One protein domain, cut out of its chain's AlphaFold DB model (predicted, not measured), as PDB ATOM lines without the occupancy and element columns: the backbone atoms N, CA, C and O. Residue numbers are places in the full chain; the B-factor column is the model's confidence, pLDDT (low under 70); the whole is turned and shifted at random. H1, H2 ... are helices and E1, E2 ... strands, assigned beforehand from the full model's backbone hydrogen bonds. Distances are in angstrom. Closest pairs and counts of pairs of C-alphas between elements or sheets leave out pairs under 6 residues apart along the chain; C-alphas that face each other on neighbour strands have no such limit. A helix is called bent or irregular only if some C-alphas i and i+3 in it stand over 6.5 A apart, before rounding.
ATOM      1  N   PHE A 456     -22.085 -18.925  11.094       84.75
ATOM      2  CA  PHE A 456     -23.268 -19.364  10.340       84.75
ATOM      3  C   PHE A 456     -23.024 -20.503   9.334       84.75
ATOM      4  O   PHE A 456     -23.974 -20.951   8.701       84.75
ATOM      5  N   HIS A 457     -21.801 -21.027   9.195       83.50
ATOM      6  CA  HIS A 457     -21.460 -22.087   8.228       83.50
ATOM      7  C   HIS A 457     -22.315 -23.377   8.294       83.50
ATOM      8  O   HIS A 457     -22.289 -24.158   7.344       83.50
ATOM      9  N   MET A 458     -23.066 -23.609   9.381       78.94
ATOM     10  CA  MET A 458     -24.060 -24.690   9.498       78.94
ATOM     11  C   MET A 458     -25.516 -24.214   9.645       78.94
ATOM     12  O   MET A 458     -26.433 -25.025   9.512       78.94
ATOM     13  N   THR A 459     -25.759 -22.927   9.903       80.50
ATOM     14  CA  THR A 459     -27.104 -22.377  10.123       80.50
ATOM     15  C   THR A 459     -27.748 -22.041   8.774       80.50
ATOM     16  O   THR A 459     -27.526 -20.979   8.208       80.50
ATOM     17  N   THR A 460     -28.546 -22.974   8.245       75.50
ATOM     18  CA  THR A 460     -29.225 -22.859   6.934       75.50
ATOM     19  C   THR A 460     -30.682 -22.385   7.016       75.50
ATOM     20  O   THR A 460     -31.388 -22.380   6.006       75.50
ATOM     21  N   LYS A 461     -31.152 -22.027   8.215       77.81
ATOM     22  CA  LYS A 461     -32.505 -21.539   8.524       77.81
ATOM     23  C   LYS A 461     -32.433 -20.563   9.694       77.81
ATOM     24  O   LYS A 461     -31.532 -20.690  10.522       77.81
ATOM     25  N   ASP A 462     -33.415 -19.675   9.798       75.50
ATOM     26  CA  ASP A 462     -33.580 -18.798  10.960       75.50
ATOM     27  C   ASP A 462     -33.761 -19.635  12.237       75.50
ATOM     28  O   ASP A 462     -34.596 -20.543  12.287       75.50
ATOM     29  N   GLY A 463     -32.948 -19.363  13.258       75.44
ATOM     30  CA  GLY A 463     -32.869 -20.180  14.467       75.44
ATOM     31  C   GLY A 463     -31.571 -19.953  15.256       75.44
ATOM     32  O   GLY A 463     -30.798 -19.051  14.920       75.44
ATOM     33  N   PRO A 464     -31.317 -20.753  16.308       80.88
ATOM     34  CA  PRO A 464     -30.101 -20.653  17.114       80.88
ATOM     35  C   PRO A 464     -28.831 -20.917  16.295       80.88
ATOM     36  O   PRO A 464     -28.831 -21.668  15.316       80.88
ATOM     37  N   LEU A 465     -27.709 -20.342  16.737       83.44
ATOM     38  CA  LEU A 465     -26.403 -20.613  16.132       83.44
ATOM     39  C   LEU A 465     -26.019 -22.080  16.345       83.44
ATOM     40  O   LEU A 465     -25.937 -22.543  17.484       83.44
ATOM     41  N   ILE A 466     -25.776 -22.805  15.249       82.75
ATOM     42  CA  ILE A 466     -25.444 -24.231  15.294       82.75
ATOM     43  C   ILE A 466     -23.938 -24.395  15.485       82.75
ATOM     44  O   ILE A 466     -23.136 -23.977  14.648       82.75
ATOM     45  N   VAL A 467     -23.554 -25.044  16.582       82.88
ATOM     46  CA  VAL A 467     -22.168 -25.410  16.870       82.88
ATOM     47  C   VAL A 467     -21.902 -26.788  16.261       82.88
ATOM     48  O   VAL A 467     -22.559 -27.753  16.663       82.88
ATOM     49  N   PRO A 468     -20.955 -26.906  15.310       77.00
ATOM     50  CA  PRO A 468     -20.620 -28.172  14.669       77.00
ATOM     51  C   PRO A 468     -20.124 -29.187  15.693       77.00
ATOM     52  O   PRO A 468     -19.430 -28.827  16.649       77.00
ATOM     53  N   HIS A 469     -20.391 -30.470  15.448       68.38
ATOM     54  CA  HIS A 469     -19.761 -31.531  16.227       68.38
ATOM     55  C   HIS A 469     -18.264 -31.598  15.889       68.38
ATOM     56  O   HIS A 469     -17.852 -32.229  14.915       68.38
ATOM     57  N   THR A 470     -17.436 -30.896  16.664       62.66
ATOM     58  CA  THR A 470     -15.993 -30.797  16.428       62.66
ATOM     59  C   THR A 470     -15.258 -32.049  16.899       62.66
ATOM     60  O   THR A 470     -14.502 -32.030  17.870       62.66
ATOM     61  N   ASP A 471     -15.393 -33.122  16.113       55.88
ATOM     62  CA  ASP A 471     -14.442 -34.241  16.037       55.88
ATOM     63  C   ASP A 471     -13.084 -33.737  15.499       55.88
ATOM     64  O   ASP A 471     -12.609 -34.091  14.416       55.88
ATOM     65  N   VAL A 509     -13.946 -21.109  14.409       77.94
ATOM     66  CA  VAL A 509     -14.536 -20.143  15.353       77.94
ATOM     67  C   VAL A 509     -14.137 -20.546  16.781       77.94
ATOM     68  O   VAL A 509     -14.490 -21.652  17.198       77.94
ATOM     69  N   PRO A 510     -13.403 -19.703  17.536       69.88
ATOM     70  CA  PRO A 510     -12.816 -20.113  18.812       69.88
ATOM     71  C   PRO A 510     -13.852 -20.221  19.937       69.88
ATOM     72  O   PRO A 510     -13.698 -21.039  20.838       69.88
ATOM     73  N   ASP A 511     -14.905 -19.401  19.887       77.75
ATOM     74  CA  ASP A 511     -15.950 -19.340  20.904       77.75
ATOM     75  C   ASP A 511     -17.268 -18.841  20.290       77.75
ATOM     76  O   ASP A 511     -17.424 -17.663  19.959       77.75
ATOM     77  N   TYR A 512     -18.232 -19.751  20.135       83.88
ATOM     78  CA  TYR A 512     -19.563 -19.436  19.606       83.88
ATOM     79  C   TYR A 512     -20.410 -18.615  20.589       83.88
ATOM     80  O   TYR A 512     -21.314 -17.906  20.155       83.88
ATOM     81  N   SER A 513     -20.108 -18.644  21.895       83.19
ATOM     82  CA  SER A 513     -20.896 -17.924  22.905       83.19
ATOM     83  C   SER A 513     -20.747 -16.405  22.802       83.19
ATOM     84  O   SER A 513     -21.692 -15.670  23.066       83.19
ATOM     85  N   ARG A 514     -19.598 -15.925  22.321       84.94
ATOM     86  CA  ARG A 514     -19.338 -14.499  22.055       84.94
ATOM     87  C   ARG A 514     -19.994 -14.010  20.775       84.94
ATOM     88  O   ARG A 514     -20.415 -12.860  20.698       84.94
ATOM     89  N   VAL A 515     -20.079 -14.880  19.769       85.00
ATOM     90  CA  VAL A 515     -20.790 -14.577  18.521       85.00
ATOM     91  C   VAL A 515     -22.296 -14.527  18.793       85.00
ATOM     92  O   VAL A 515     -22.950 -13.563  18.409       85.00
ATOM     93  N   ALA A 516     -22.828 -15.501  19.535       84.56
ATOM     94  CA  ALA A 516     -24.229 -15.514  19.948       84.56
ATOM     95  C   ALA A 516     -24.586 -14.350  20.889       84.56
ATOM     96  O   ALA A 516     -25.631 -13.737  20.709       84.56
ATOM     97  N   GLU A 517     -23.711 -13.980  21.833       84.81
ATOM     98  CA  GLU A 517     -23.887 -12.770  22.650       84.81
ATOM     99  C   GLU A 517     -23.917 -11.497  21.792       84.81
ATOM    100  O   GLU A 517     -24.773 -10.645  21.999       84.81
ATOM    101  N   HIS A 518     -23.020 -11.362  20.810       85.50
ATOM    102  CA  HIS A 518     -23.010 -10.203  19.916       85.50
ATOM    103  C   HIS A 518     -24.332 -10.053  19.150       85.50
ATOM    104  O   HIS A 518     -24.862  -8.948  19.074       85.50
ATOM    105  N   PHE A 519     -24.897 -11.150  18.636       83.94
ATOM    106  CA  PHE A 519     -26.198 -11.106  17.964       83.94
ATOM    107  C   PHE A 519     -27.368 -10.893  18.934       83.94
ATOM    108  O   PHE A 519     -28.230 -10.072  18.635       83.94
ATOM    109  N   ALA A 520     -27.361 -11.505  20.122       85.12
ATOM    110  CA  ALA A 520     -28.370 -11.241  21.151       85.12
ATOM    111  C   ALA A 520     -28.387  -9.755  21.565       85.12
ATOM    112  O   ALA A 520     -29.449  -9.138  21.626       85.12
ATOM    113  N   LEU A 521     -27.213  -9.137  21.756       85.19
ATOM    114  CA  LEU A 521     -27.085  -7.705  22.059       85.19
ATOM    115  C   LEU A 521     -27.589  -6.802  20.920       85.19
ATOM    116  O   LEU A 521     -28.199  -5.774  21.202       85.19
ATOM    117  N   LEU A 522     -27.366  -7.177  19.654       84.31
ATOM    118  CA  LEU A 522     -27.903  -6.453  18.492       84.31
ATOM    119  C   LEU A 522     -29.429  -6.597  18.361       84.31
ATOM    120  O   LEU A 522     -30.099  -5.638  17.983       84.31
ATOM    121  N   ASN A 523     -29.975  -7.766  18.703       82.88
ATOM    122  CA  ASN A 523     -31.411  -8.054  18.672       82.88
ATOM    123  C   ASN A 523     -32.173  -7.499  19.896       82.88
ATOM    124  O   ASN A 523     -33.401  -7.444  19.882       82.88
ATOM    125  N   GLY A 524     -31.467  -7.112  20.965       81.06
ATOM    126  CA  GLY A 524     -32.060  -6.735  22.254       81.06
ATOM    127  C   GLY A 524     -32.513  -7.926  23.115       81.06
ATOM    128  O   GLY A 524     -33.319  -7.754  24.030       81.06
ATOM    129  N   GLU A 525     -32.019  -9.131  22.832       79.62
ATOM    130  CA  GLU A 525     -32.392 -10.367  23.521       79.62
ATOM    131  C   GLU A 525     -31.618 -10.529  24.849       79.62
ATOM    132  O   GLU A 525     -30.394 -10.387  24.880       79.62
ATOM    133  N   PRO A 526     -32.289 -10.852  25.976       72.06
ATOM    134  CA  PRO A 526     -31.655 -10.918  27.301       72.06
ATOM    135  C   PRO A 526     -30.853 -12.209  27.553       72.06
ATOM    136  O   PRO A 526     -30.179 -12.325  28.579       72.06
ATOM    137  N   CYS A 527     -30.953 -13.179  26.644       77.06
ATOM    138  CA  CYS A 527     -30.284 -14.475  26.675       77.06
ATOM    139  C   CYS A 527     -29.814 -14.817  25.258       77.06
ATOM    140  O   CYS A 527     -30.505 -14.509  24.291       77.06
ATOM    141  N   LEU A 528     -28.678 -15.503  25.144       84.44
ATOM    142  CA  LEU A 528     -28.235 -16.103  23.887       84.44
ATOM    143  C   LEU A 528     -28.858 -17.494  23.696       84.44
ATOM    144  O   LEU A 528     -29.212 -18.152  24.677       84.44
ATOM    145  N   SER A 529     -28.979 -17.936  22.440       83.00
ATOM    146  CA  SER A 529     -29.498 -19.260  22.073       83.00
ATOM    147  C   SER A 529     -28.548 -19.968  21.105       83.00
ATOM    148  O   SER A 529     -28.209 -19.439  20.042       83.00
ATOM    149  N   ILE A 530     -28.063 -21.148  21.500       85.12
ATOM    150  CA  ILE A 530     -27.020 -21.906  20.792       85.12
ATOM    151  C   ILE A 530     -27.423 -23.377  20.713       85.12
ATOM    152  O   ILE A 530     -27.701 -23.990  21.739       85.12
ATOM    153  N   ALA A 531     -27.400 -23.967  19.520       84.94
ATOM    154  CA  ALA A 531     -27.686 -25.383  19.310       84.94
ATOM    155  C   ALA A 531     -26.389 -26.188  19.162       84.94
ATOM    156  O   ALA A 531     -25.664 -26.047  18.178       84.94
ATOM    157  N   LEU A 532     -26.101 -27.074  20.117       85.25
ATOM    158  CA  LEU A 532     -25.030 -28.061  19.981       85.25
ATOM    159  C   LEU A 532     -25.468 -29.178  19.034       85.25
ATOM    160  O   LEU A 532     -26.485 -29.826  19.286       85.25
ATOM    161  N   GLN A 533     -24.688 -29.453  17.988       85.00
ATOM    162  CA  GLN A 533     -24.906 -30.625  17.144       85.00
ATOM    163  C   GLN A 533     -24.452 -31.911  17.861       85.00
ATOM    164  O   GLN A 533     -23.322 -32.012  18.351       85.00
ATOM    165  N   LEU A 534     -25.327 -32.917  17.881       84.19
ATOM    166  CA  LEU A 534     -25.093 -34.217  18.508       84.19
ATOM    167  C   LEU A 534     -25.008 -35.323  17.452       84.19
ATOM    168  O   LEU A 534     -25.794 -35.361  16.505       84.19
ATOM    169  N   GLN A 535     -24.109 -36.286  17.656       83.31
ATOM    170  CA  GLN A 535     -24.163 -37.552  16.922       83.31
ATOM    171  C   GLN A 535     -25.442 -38.328  17.310       83.31
ATOM    172  O   GLN A 535     -25.869 -38.239  18.465       83.31
ATOM    173  N   PRO A 536     -26.039 -39.154  16.427       83.75
ATOM    174  CA  PRO A 536     -27.276 -39.883  16.736       83.75
ATOM    175  C   PRO A 536     -27.200 -40.757  18.002       83.75
ATOM    176  O   PRO A 536     -28.182 -40.889  18.728       83.75
ATOM    177  N   THR A 537     -26.024 -41.310  18.310       84.19
ATOM    178  CA  THR A 537     -25.754 -42.070  19.542       84.19
ATOM    179  C   THR A 537     -25.735 -41.187  20.794       84.19
ATOM    180  O   THR A 537     -26.278 -41.571  21.827       84.19
ATOM    181  N   GLN A 538     -25.163 -39.984  20.703       84.12
ATOM    182  CA  GLN A 538     -25.136 -38.996  21.786       84.12
ATOM    183  C   GLN A 538     -26.540 -38.438  22.054       84.12
ATOM    184  O   GLN A 538     -26.953 -38.320  23.207       84.12
ATOM    185  N   TYR A 539     -27.307 -38.173  20.991       86.56
ATOM    186  CA  TYR A 539     -28.720 -37.810  21.084       86.56
ATOM    187  C   TYR A 539     -29.537 -38.907  21.785       86.56
ATOM    188  O   TYR A 539     -30.278 -38.610  22.715       86.56
ATOM    189  N   GLN A 540     -29.353 -40.183  21.417       85.88
ATOM    190  CA  GLN A 540     -30.018 -41.312  22.085       85.88
ATOM    191  C   GLN A 540     -29.636 -41.441  23.572       85.88
ATOM    192  O   GLN A 540     -30.506 -41.724  24.393       85.88
ATOM    193  N   ALA A 541     -28.373 -41.193  23.938       85.88
ATOM    194  CA  ALA A 541     -27.928 -41.208  25.333       85.88
ATOM    195  C   ALA A 541     -28.550 -40.069  26.170       85.88
ATOM    196  O   ALA A 541     -28.932 -40.285  27.320       85.88
ATOM    197  N   LEU A 542     -28.697 -38.873  25.589       85.19
ATOM    198  CA  LEU A 542     -29.322 -37.714  26.243       85.19
ATOM    199  C   LEU A 542     -30.858 -37.793  26.279       85.19
ATOM    200  O   LEU A 542     -31.466 -37.310  27.230       85.19
ATOM    201  N   ALA A 543     -31.481 -38.438  25.289       86.50
ATOM    202  CA  ALA A 543     -32.923 -38.695  25.235       86.50
ATOM    203  C   ALA A 543     -33.372 -39.912  26.075       86.50
ATOM    204  O   ALA A 543     -34.571 -40.149  26.232       86.50
ATOM    205  N   ALA A 544     -32.437 -40.696  26.620       88.75
ATOM    206  CA  ALA A 544     -32.741 -41.720  27.615       88.75
ATOM    207  C   ALA A 544     -33.143 -41.079  28.956       88.75
ATOM    208  O   ALA A 544     -32.708 -39.978  29.285       88.75
ATOM    209  N   SER A 545     -33.910 -41.790  29.789       84.62
ATOM    210  CA  SER A 545     -34.427 -41.256  31.065       84.62
ATOM    211  C   SER A 545     -33.341 -40.720  32.011       84.62
ATOM    212  O   SER A 545     -33.560 -39.714  32.684       84.62
ATOM    213  N   ALA A 546     -32.160 -41.346  32.030       86.75
ATOM    214  CA  ALA A 546     -30.999 -40.863  32.779       86.75
ATOM    215  C   ALA A 546     -30.425 -39.548  32.212       86.75
ATOM    216  O   ALA A 546     -30.025 -38.677  32.981       86.75
ATOM    217  N   GLY A 547     -30.425 -39.387  30.883       85.56
ATOM    218  CA  GLY A 547     -30.020 -38.161  30.195       85.56
ATOM    219  C   GLY A 547     -31.007 -37.017  30.420       85.56
ATOM    220  O   GLY A 547     -30.593 -35.919  30.778       85.56
ATOM    221  N   CYS A 548     -32.315 -37.282  30.339       86.69
ATOM    222  CA  CYS A 548     -33.351 -36.290  30.638       86.69
ATOM    223  C   CYS A 548     -33.275 -35.789  32.090       86.69
ATOM    224  O   CYS A 548     -33.310 -34.581  32.322       86.69
ATOM    225  N   ALA A 549     -33.112 -36.693  33.064       88.25
ATOM    226  CA  ALA A 549     -32.950 -36.319  34.472       88.25
ATOM    227  C   ALA A 549     -31.663 -35.509  34.722       88.25
ATOM    228  O   ALA A 549     -31.661 -34.562  35.509       88.25
ATOM    229  N   PHE A 550     -30.575 -35.846  34.023       90.38
ATOM    230  CA  PHE A 550     -29.320 -35.098  34.057       90.38
ATOM    231  C   PHE A 550     -29.459 -33.689  33.453       90.38
ATOM    232  O   PHE A 550     -29.029 -32.719  34.075       90.38
ATOM    233  N   LEU A 551     -30.106 -33.555  32.290       88.00
ATOM    234  CA  LEU A 551     -30.368 -32.260  31.652       88.00
ATOM    235  C   LEU A 551     -31.267 -31.370  32.522       88.00
ATOM    236  O   LEU A 551     -30.977 -30.187  32.668       88.00
ATOM    237  N   GLN A 552     -32.299 -31.924  33.165       88.50
ATOM    238  CA  GLN A 552     -33.134 -31.157  34.094       88.50
ATOM    239  C   GLN A 552     -32.321 -30.652  35.301       88.50
ATOM    240  O   GLN A 552     -32.355 -29.465  35.614       88.50
ATOM    241  N   ALA A 553     -31.491 -31.508  35.907       88.81
ATOM    242  CA  ALA A 553     -30.607 -31.103  37.003       88.81
ATOM    243  C   ALA A 553     -29.543 -30.058  36.591       88.81
ATOM    244  O   ALA A 553     -29.108 -29.270  37.431       88.81
ATOM    245  N   LEU A 554     -29.123 -30.021  35.317       88.50
ATOM    246  CA  LEU A 554     -28.276 -28.946  34.779       88.50
ATOM    247  C   LEU A 554     -29.047 -27.636  34.576       88.50
ATOM    248  O   LEU A 554     -28.542 -26.584  34.964       88.50
ATOM    249  N   SER A 555     -30.253 -27.708  34.004       89.50
ATOM    250  CA  SER A 555     -31.161 -26.567  33.809       89.50
ATOM    251  C   SER A 555     -31.389 -25.819  35.125       89.50
ATOM    252  O   SER A 555     -31.136 -24.614  35.212       89.50
ATOM    253  N   ASP A 556     -31.757 -26.558  36.175       87.56
ATOM    254  CA  ASP A 556     -32.047 -26.015  37.505       87.56
ATOM    255  C   ASP A 556     -30.790 -25.453  38.204       87.56
ATOM    256  O   ASP A 556     -30.871 -24.484  38.961       87.56
ATOM    257  N   LYS A 557     -29.610 -26.037  37.948       88.00
ATOM    258  CA  LYS A 557     -28.334 -25.621  38.558       88.00
ATOM    259  C   LYS A 557     -27.744 -24.364  37.917       88.00
ATOM    260  O   LYS A 557     -27.269 -23.482  38.629       88.00
ATOM    261  N   GLU A 558     -27.730 -24.295  36.589       84.19
ATOM    262  CA  GLU A 558     -27.087 -23.209  35.835       84.19
ATOM    263  C   GLU A 558     -28.064 -22.076  35.462       84.19
ATOM    264  O   GLU A 558     -27.626 -21.031  34.982       84.19
ATOM    265  N   ASN A 559     -29.370 -22.253  35.716       85.31
ATOM    266  CA  ASN A 559     -30.459 -21.354  35.304       85.31
ATOM    267  C   ASN A 559     -30.477 -21.144  33.776       85.31
ATOM    268  O   ASN A 559     -30.371 -20.023  33.275       85.31
ATOM    269  N   VAL A 560     -30.564 -22.256  33.041       86.94
ATOM    270  CA  VAL A 560     -30.474 -22.325  31.573       86.94
ATOM    271  C   VAL A 560     -31.612 -23.182  31.035       86.94
ATOM    272  O   VAL A 560     -31.762 -24.328  31.451       86.94
ATOM    273  N   THR A 561     -32.372 -22.675  30.066       86.38
ATOM    274  CA  THR A 561     -33.398 -23.478  29.391       86.38
ATOM    275  C   THR A 561     -32.720 -24.397  28.374       86.38
ATOM    276  O   THR A 561     -32.044 -23.937  27.453       86.38
ATOM    277  N   LEU A 562     -32.894 -25.708  28.547       87.12
ATOM    278  CA  LEU A 562     -32.333 -26.740  27.674       87.12
ATOM    279  C   LEU A 562     -33.456 -27.401  26.869       87.12
ATOM    280  O   LEU A 562     -34.405 -27.928  27.448       87.12
ATOM    281  N   ARG A 563     -33.347 -27.394  25.536       85.38
ATOM    282  CA  ARG A 563     -34.331 -28.008  24.628       85.38
ATOM    283  C   ARG A 563     -33.653 -29.058  23.752       85.38
ATOM    284  O   ARG A 563     -32.659 -28.770  23.094       85.38
ATOM    285  N   MET A 564     -34.192 -30.276  23.734       85.88
ATOM    286  CA  MET A 564     -33.742 -31.330  22.821       85.88
ATOM    287  C   MET A 564     -34.518 -31.230  21.505       85.88
ATOM    288  O   MET A 564     -35.744 -31.338  21.491       85.88
ATOM    289  N   GLU A 565     -33.791 -31.056  20.409       80.94
ATOM    290  CA  GLU A 565     -34.290 -31.014  19.034       80.94
ATOM    291  C   GLU A 565     -33.645 -32.154  18.221       80.94
ATOM    292  O   GLU A 565     -32.791 -32.886  18.722       80.94
ATOM    293  N   THR A 566     -34.072 -32.392  16.979       80.31
ATOM    294  CA  THR A 566     -33.654 -33.586  16.218       80.31
ATOM    295  C   THR A 566     -32.145 -33.606  15.940       80.31
ATOM    296  O   THR A 566     -31.681 -32.956  15.005       80.31
ATOM    297  N   ASN A 567     -31.401 -34.405  16.717       81.69
ATOM    298  CA  ASN A 567     -29.931 -34.459  16.759       81.69
ATOM    299  C   ASN A 567     -29.247 -33.144  17.203       81.69
ATOM    300  O   ASN A 567     -28.087 -32.900  16.864       81.69
ATOM    301  N   SER A 568     -29.929 -32.319  18.001       85.00
ATOM    302  CA  SER A 568     -29.362 -31.096  18.584       85.00
ATOM    303  C   SER A 568     -29.832 -30.843  20.021       85.00
ATOM    304  O   SER A 568     -30.906 -31.278  20.437       85.00
ATOM    305  N   LEU A 569     -29.006 -30.136  20.792       85.88
ATOM    306  CA  LEU A 569     -29.335 -29.625  22.125       85.88
ATOM    307  C   LEU A 569     -29.231 -28.097  22.103       85.88
ATOM    308  O   LEU A 569     -28.129 -27.552  22.056       85.88
ATOM    309  N   THR A 570     -30.377 -27.425  22.131       87.00
ATOM    310  CA  THR A 570     -30.484 -25.965  22.186       87.00
ATOM    311  C   THR A 570     -30.344 -25.487  23.632       87.00
ATOM    312  O   THR A 570     -31.001 -25.999  24.542       87.00
ATOM    313  N   ILE A 571     -29.454 -24.517  23.833       87.00
ATOM    314  CA  ILE A 571     -29.035 -23.942  25.110       87.00
ATOM    315  C   ILE A 571     -29.412 -22.459  25.099       87.00
ATOM    316  O   ILE A 571     -28.801 -21.675  24.374       87.00
ATOM    317  N   GLU A 572     -30.395 -22.082  25.913       85.88
ATOM    318  CA  GLU A 572     -30.884 -20.707  26.059       85.88
ATOM    319  C   GLU A 572     -30.512 -20.153  27.442       85.88
ATOM    320  O   GLU A 572     -30.986 -20.643  28.470       85.88
ATOM    321  N   GLY A 573     -29.667 -19.122  27.495       85.19
ATOM    322  CA  GLY A 573     -29.193 -18.581  28.770       85.19
ATOM    323  C   GLY A 573     -28.162 -17.462  28.648       85.19
ATOM    324  O   GLY A 573     -28.101 -16.747  27.650       85.19
ATOM    325  N   LYS A 574     -27.336 -17.295  29.686       82.75
ATOM    326  CA  LYS A 574     -26.243 -16.309  29.717       82.75
ATOM    327  C   LYS A 574     -24.940 -16.927  29.205       82.75
ATOM    328  O   LYS A 574     -24.689 -18.109  29.418       82.75
ATOM    329  N   GLN A 575     -24.059 -16.108  28.629       77.69
ATOM    330  CA  GLN A 575     -22.737 -16.543  28.149       77.69
ATOM    331  C   GLN A 575     -21.950 -17.349  29.198       77.69
ATOM    332  O   GLN A 575     -21.415 -18.413  28.891       77.69
ATOM    333  N   MET A 576     -21.945 -16.893  30.454       78.88
ATOM    334  CA  MET A 576     -21.181 -17.525  31.537       78.88
ATOM    335  C   MET A 576     -21.606 -18.966  31.871       78.88
ATOM    336  O   MET A 576     -20.773 -19.718  32.372       78.88
ATOM    337  N   SER A 577     -22.854 -19.372  31.600       81.75
ATOM    338  CA  SER A 577     -23.331 -20.741  31.862       81.75
ATOM    339  C   SER A 577     -23.209 -21.685  30.659       81.75
ATOM    340  O   SER A 577     -23.261 -22.902  30.838       81.75
ATOM    341  N   TYR A 578     -22.935 -21.172  29.452       82.69
ATOM    342  CA  TYR A 578     -22.727 -21.998  28.256       82.69
ATOM    343  C   TYR A 578     -21.562 -22.992  28.420       82.69
ATOM    344  O   TYR A 578     -21.738 -24.194  28.228       82.69
ATOM    345  N   TYR A 579     -20.374 -22.524  28.824       82.88
ATOM    346  CA  TYR A 579     -19.200 -23.397  28.975       82.88
ATOM    347  C   TYR A 579     -19.364 -24.463  30.087       82.88
ATOM    348  O   TYR A 579     -19.059 -25.630  29.818       82.88
ATOM    349  N   PRO A 580     -19.892 -24.142  31.291       84.56
ATOM    350  CA  PRO A 580     -20.293 -25.143  32.286       84.56
ATOM    351  C   PRO A 580     -21.235 -26.227  31.746       84.56
ATOM    352  O   PRO A 580     -20.955 -27.412  31.942       84.56
ATOM    353  N   VAL A 581     -22.301 -25.852  31.026       85.38
ATOM    354  CA  VAL A 581     -23.256 -26.810  30.435       85.38
ATOM    355  C   VAL A 581     -22.567 -27.702  29.400       85.38
ATOM    356  O   VAL A 581     -22.655 -28.925  29.499       85.38
ATOM    357  N   CYS A 582     -21.815 -27.126  28.458       84.06
ATOM    358  CA  CYS A 582     -21.078 -27.881  27.438       84.06
ATOM    359  C   CYS A 582     -20.069 -28.866  28.052       84.06
ATOM    360  O   CYS A 582     -19.976 -30.016  27.619       84.06
ATOM    361  N   SER A 583     -19.343 -28.443  29.092       84.88
ATOM    362  CA  SER A 583     -18.401 -29.298  29.823       84.88
ATOM    363  C   SER A 583     -19.113 -30.449  30.538       84.88
ATOM    364  O   SER A 583     -18.672 -31.596  30.449       84.88
ATOM    365  N   ALA A 584     -20.245 -30.183  31.195       85.94
ATOM    366  CA  ALA A 584     -21.026 -31.214  31.872       85.94
ATOM    367  C   ALA A 584     -21.637 -32.225  30.885       85.94
ATOM    368  O   ALA A 584     -21.533 -33.430  31.108       85.94
ATOM    369  N   VAL A 585     -22.217 -31.760  29.772       85.94
ATOM    370  CA  VAL A 585     -22.763 -32.626  28.711       85.94
ATOM    371  C   VAL A 585     -21.662 -33.486  28.085       85.94
ATOM    372  O   VAL A 585     -21.850 -34.690  27.930       85.94
ATOM    373  N   SER A 586     -20.482 -32.918  27.817       83.88
ATOM    374  CA  SER A 586     -19.316 -33.672  27.336       83.88
ATOM    375  C   SER A 586     -18.872 -34.757  28.331       83.88
ATOM    376  O   SER A 586     -18.674 -35.907  27.944       83.88
ATOM    377  N   GLN A 587     -18.817 -34.441  29.632       85.06
ATOM    378  CA  GLN A 587     -18.500 -35.409  30.693       85.06
ATOM    379  C   GLN A 587     -19.562 -36.503  30.886       85.06
ATOM    380  O   GLN A 587     -19.237 -37.578  31.393       85.06
ATOM    381  N   PHE A 588     -20.827 -36.239  30.546       85.31
ATOM    382  CA  PHE A 588     -21.889 -37.249  30.544       85.31
ATOM    383  C   PHE A 588     -21.763 -38.170  29.327       85.31
ATOM    384  O   PHE A 588     -21.795 -39.385  29.481       85.31
ATOM    385  N   LEU A 589     -21.538 -37.599  28.139       83.69
ATOM    386  CA  LEU A 589     -21.345 -38.333  26.882       83.69
ATOM    387  C   LEU A 589     -20.020 -39.117  26.806       83.69
ATOM    388  O   LEU A 589     -19.833 -39.902  25.878       83.69
ATOM    389  N   SER A 590     -19.100 -38.914  27.753       78.31
ATOM    390  CA  SER A 590     -17.835 -39.650  27.861       78.31
ATOM    391  C   SER A 590     -17.884 -40.860  28.811       78.31
ATOM    392  O   SER A 590     -16.820 -41.370  29.169       78.31
ATOM    393  N   ARG A 591     -19.072 -41.260  29.288       70.56
ATOM    394  CA  ARG A 591     -19.299 -42.355  30.250       70.56
ATOM    395  C   ARG A 591     -20.064 -43.516  29.620       70.56
ATOM    396  O   ARG A 591     -19.755 -44.655  30.028       70.56
TER     397      ARG A 591
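What this domain is: This is residues 456 to 471 and 509 to 591 of the 591 residues of an uncharacterized protein of Laodelphax striatellus (UniProt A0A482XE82). One twisted four-stranded sheet has H3 and H4 side by side over one face, running opposite ways; H1 packs on E2 and E1 farther across, and H2 sits by the sheet's end where E3 turns back into E4. This makes two layers, helices H1, H2, H3 and H4 on one face of the sheet. The printed part has 99 residues, with named elements in the order E1, H1, E2, H2, H3, E3, E4, H4, of the class mixed, helices and strands. The sheet runs E1, E2, E4, E3 and is mixed. The whole is compact, with a radius of gyration of the C-alphas of 13.0 A, and rounded, spanning 37 by 28 by 22 A.

How they stand to each other: Edge strand E1, residues 465 to 467, is parallel to E2, residues 528 to 533; N 467 and O 531 are 2.8 A apart, within hydrogen-bond range. H1, residues 512 to 523, lies over E2 at a height over the sheet of 6.8 A; the closest C-alphas, of Ala 520 and Leu 528, are 5.6 A apart. H2, residues 536 to 543, and H3, residues 545 to 558, only just touch, with 3 pairs of C-alphas within 8 A, and only at the corner; the closest are Ala 541 and Gly 547, 6.1 A. H3 lies over edge strand E3, residues 561 to 565, at a height over the sheet of 9.2 A. E3 and E4, residues 568 to 573, form a hairpin; N 570 and O 563 are 2.8 A apart. E4 is antiparallel to E2 too, with N 532 and O 569 2.8 A apart. E2, H2 and H3, and E3 form a split strand-helix-strand unit, two strands running the same way with E4 between them, and its crossover is right-handed. H4, residues 575 to 589, lies over E2 and E4, on the same face as H3. H4 touches H3 at a shallow tilt of 23 degrees, opposite ways; the closest C-alphas, of Glu 558 and Ser 577, are 6.0 A apart. H4 is irregular, but only just: C-alphas 576 and 579 are 6.7 A apart. In H1, H2 and H3 every O i to N i+4 pair is within hydrogen-bond range, in H4 9 of 11.

Where its parts are: E1 begins at C-alpha 465, (-26.403, -20.613, 16.132), and is 6.4 A long. H1 measures 16.5 A, E2 16.4 A, H2 10.3 A, H3 20.1 A, E3 12.8 A and E4 16.1 A. H4 is 21.9 A long and ends at C-alpha 589, (-21.345, -38.333, 26.882).

The domain as a whole: The C-alphas farthest apart, of Leu 522 and Arg 591, are 38.7 A apart. Residues 472 to 508 are not printed; C-alphas 471 and 509 are 14.1 A apart across the cut. Of the links printed whole, none is long. Residues 469 to 471 and residue 510 have pLDDT under 70.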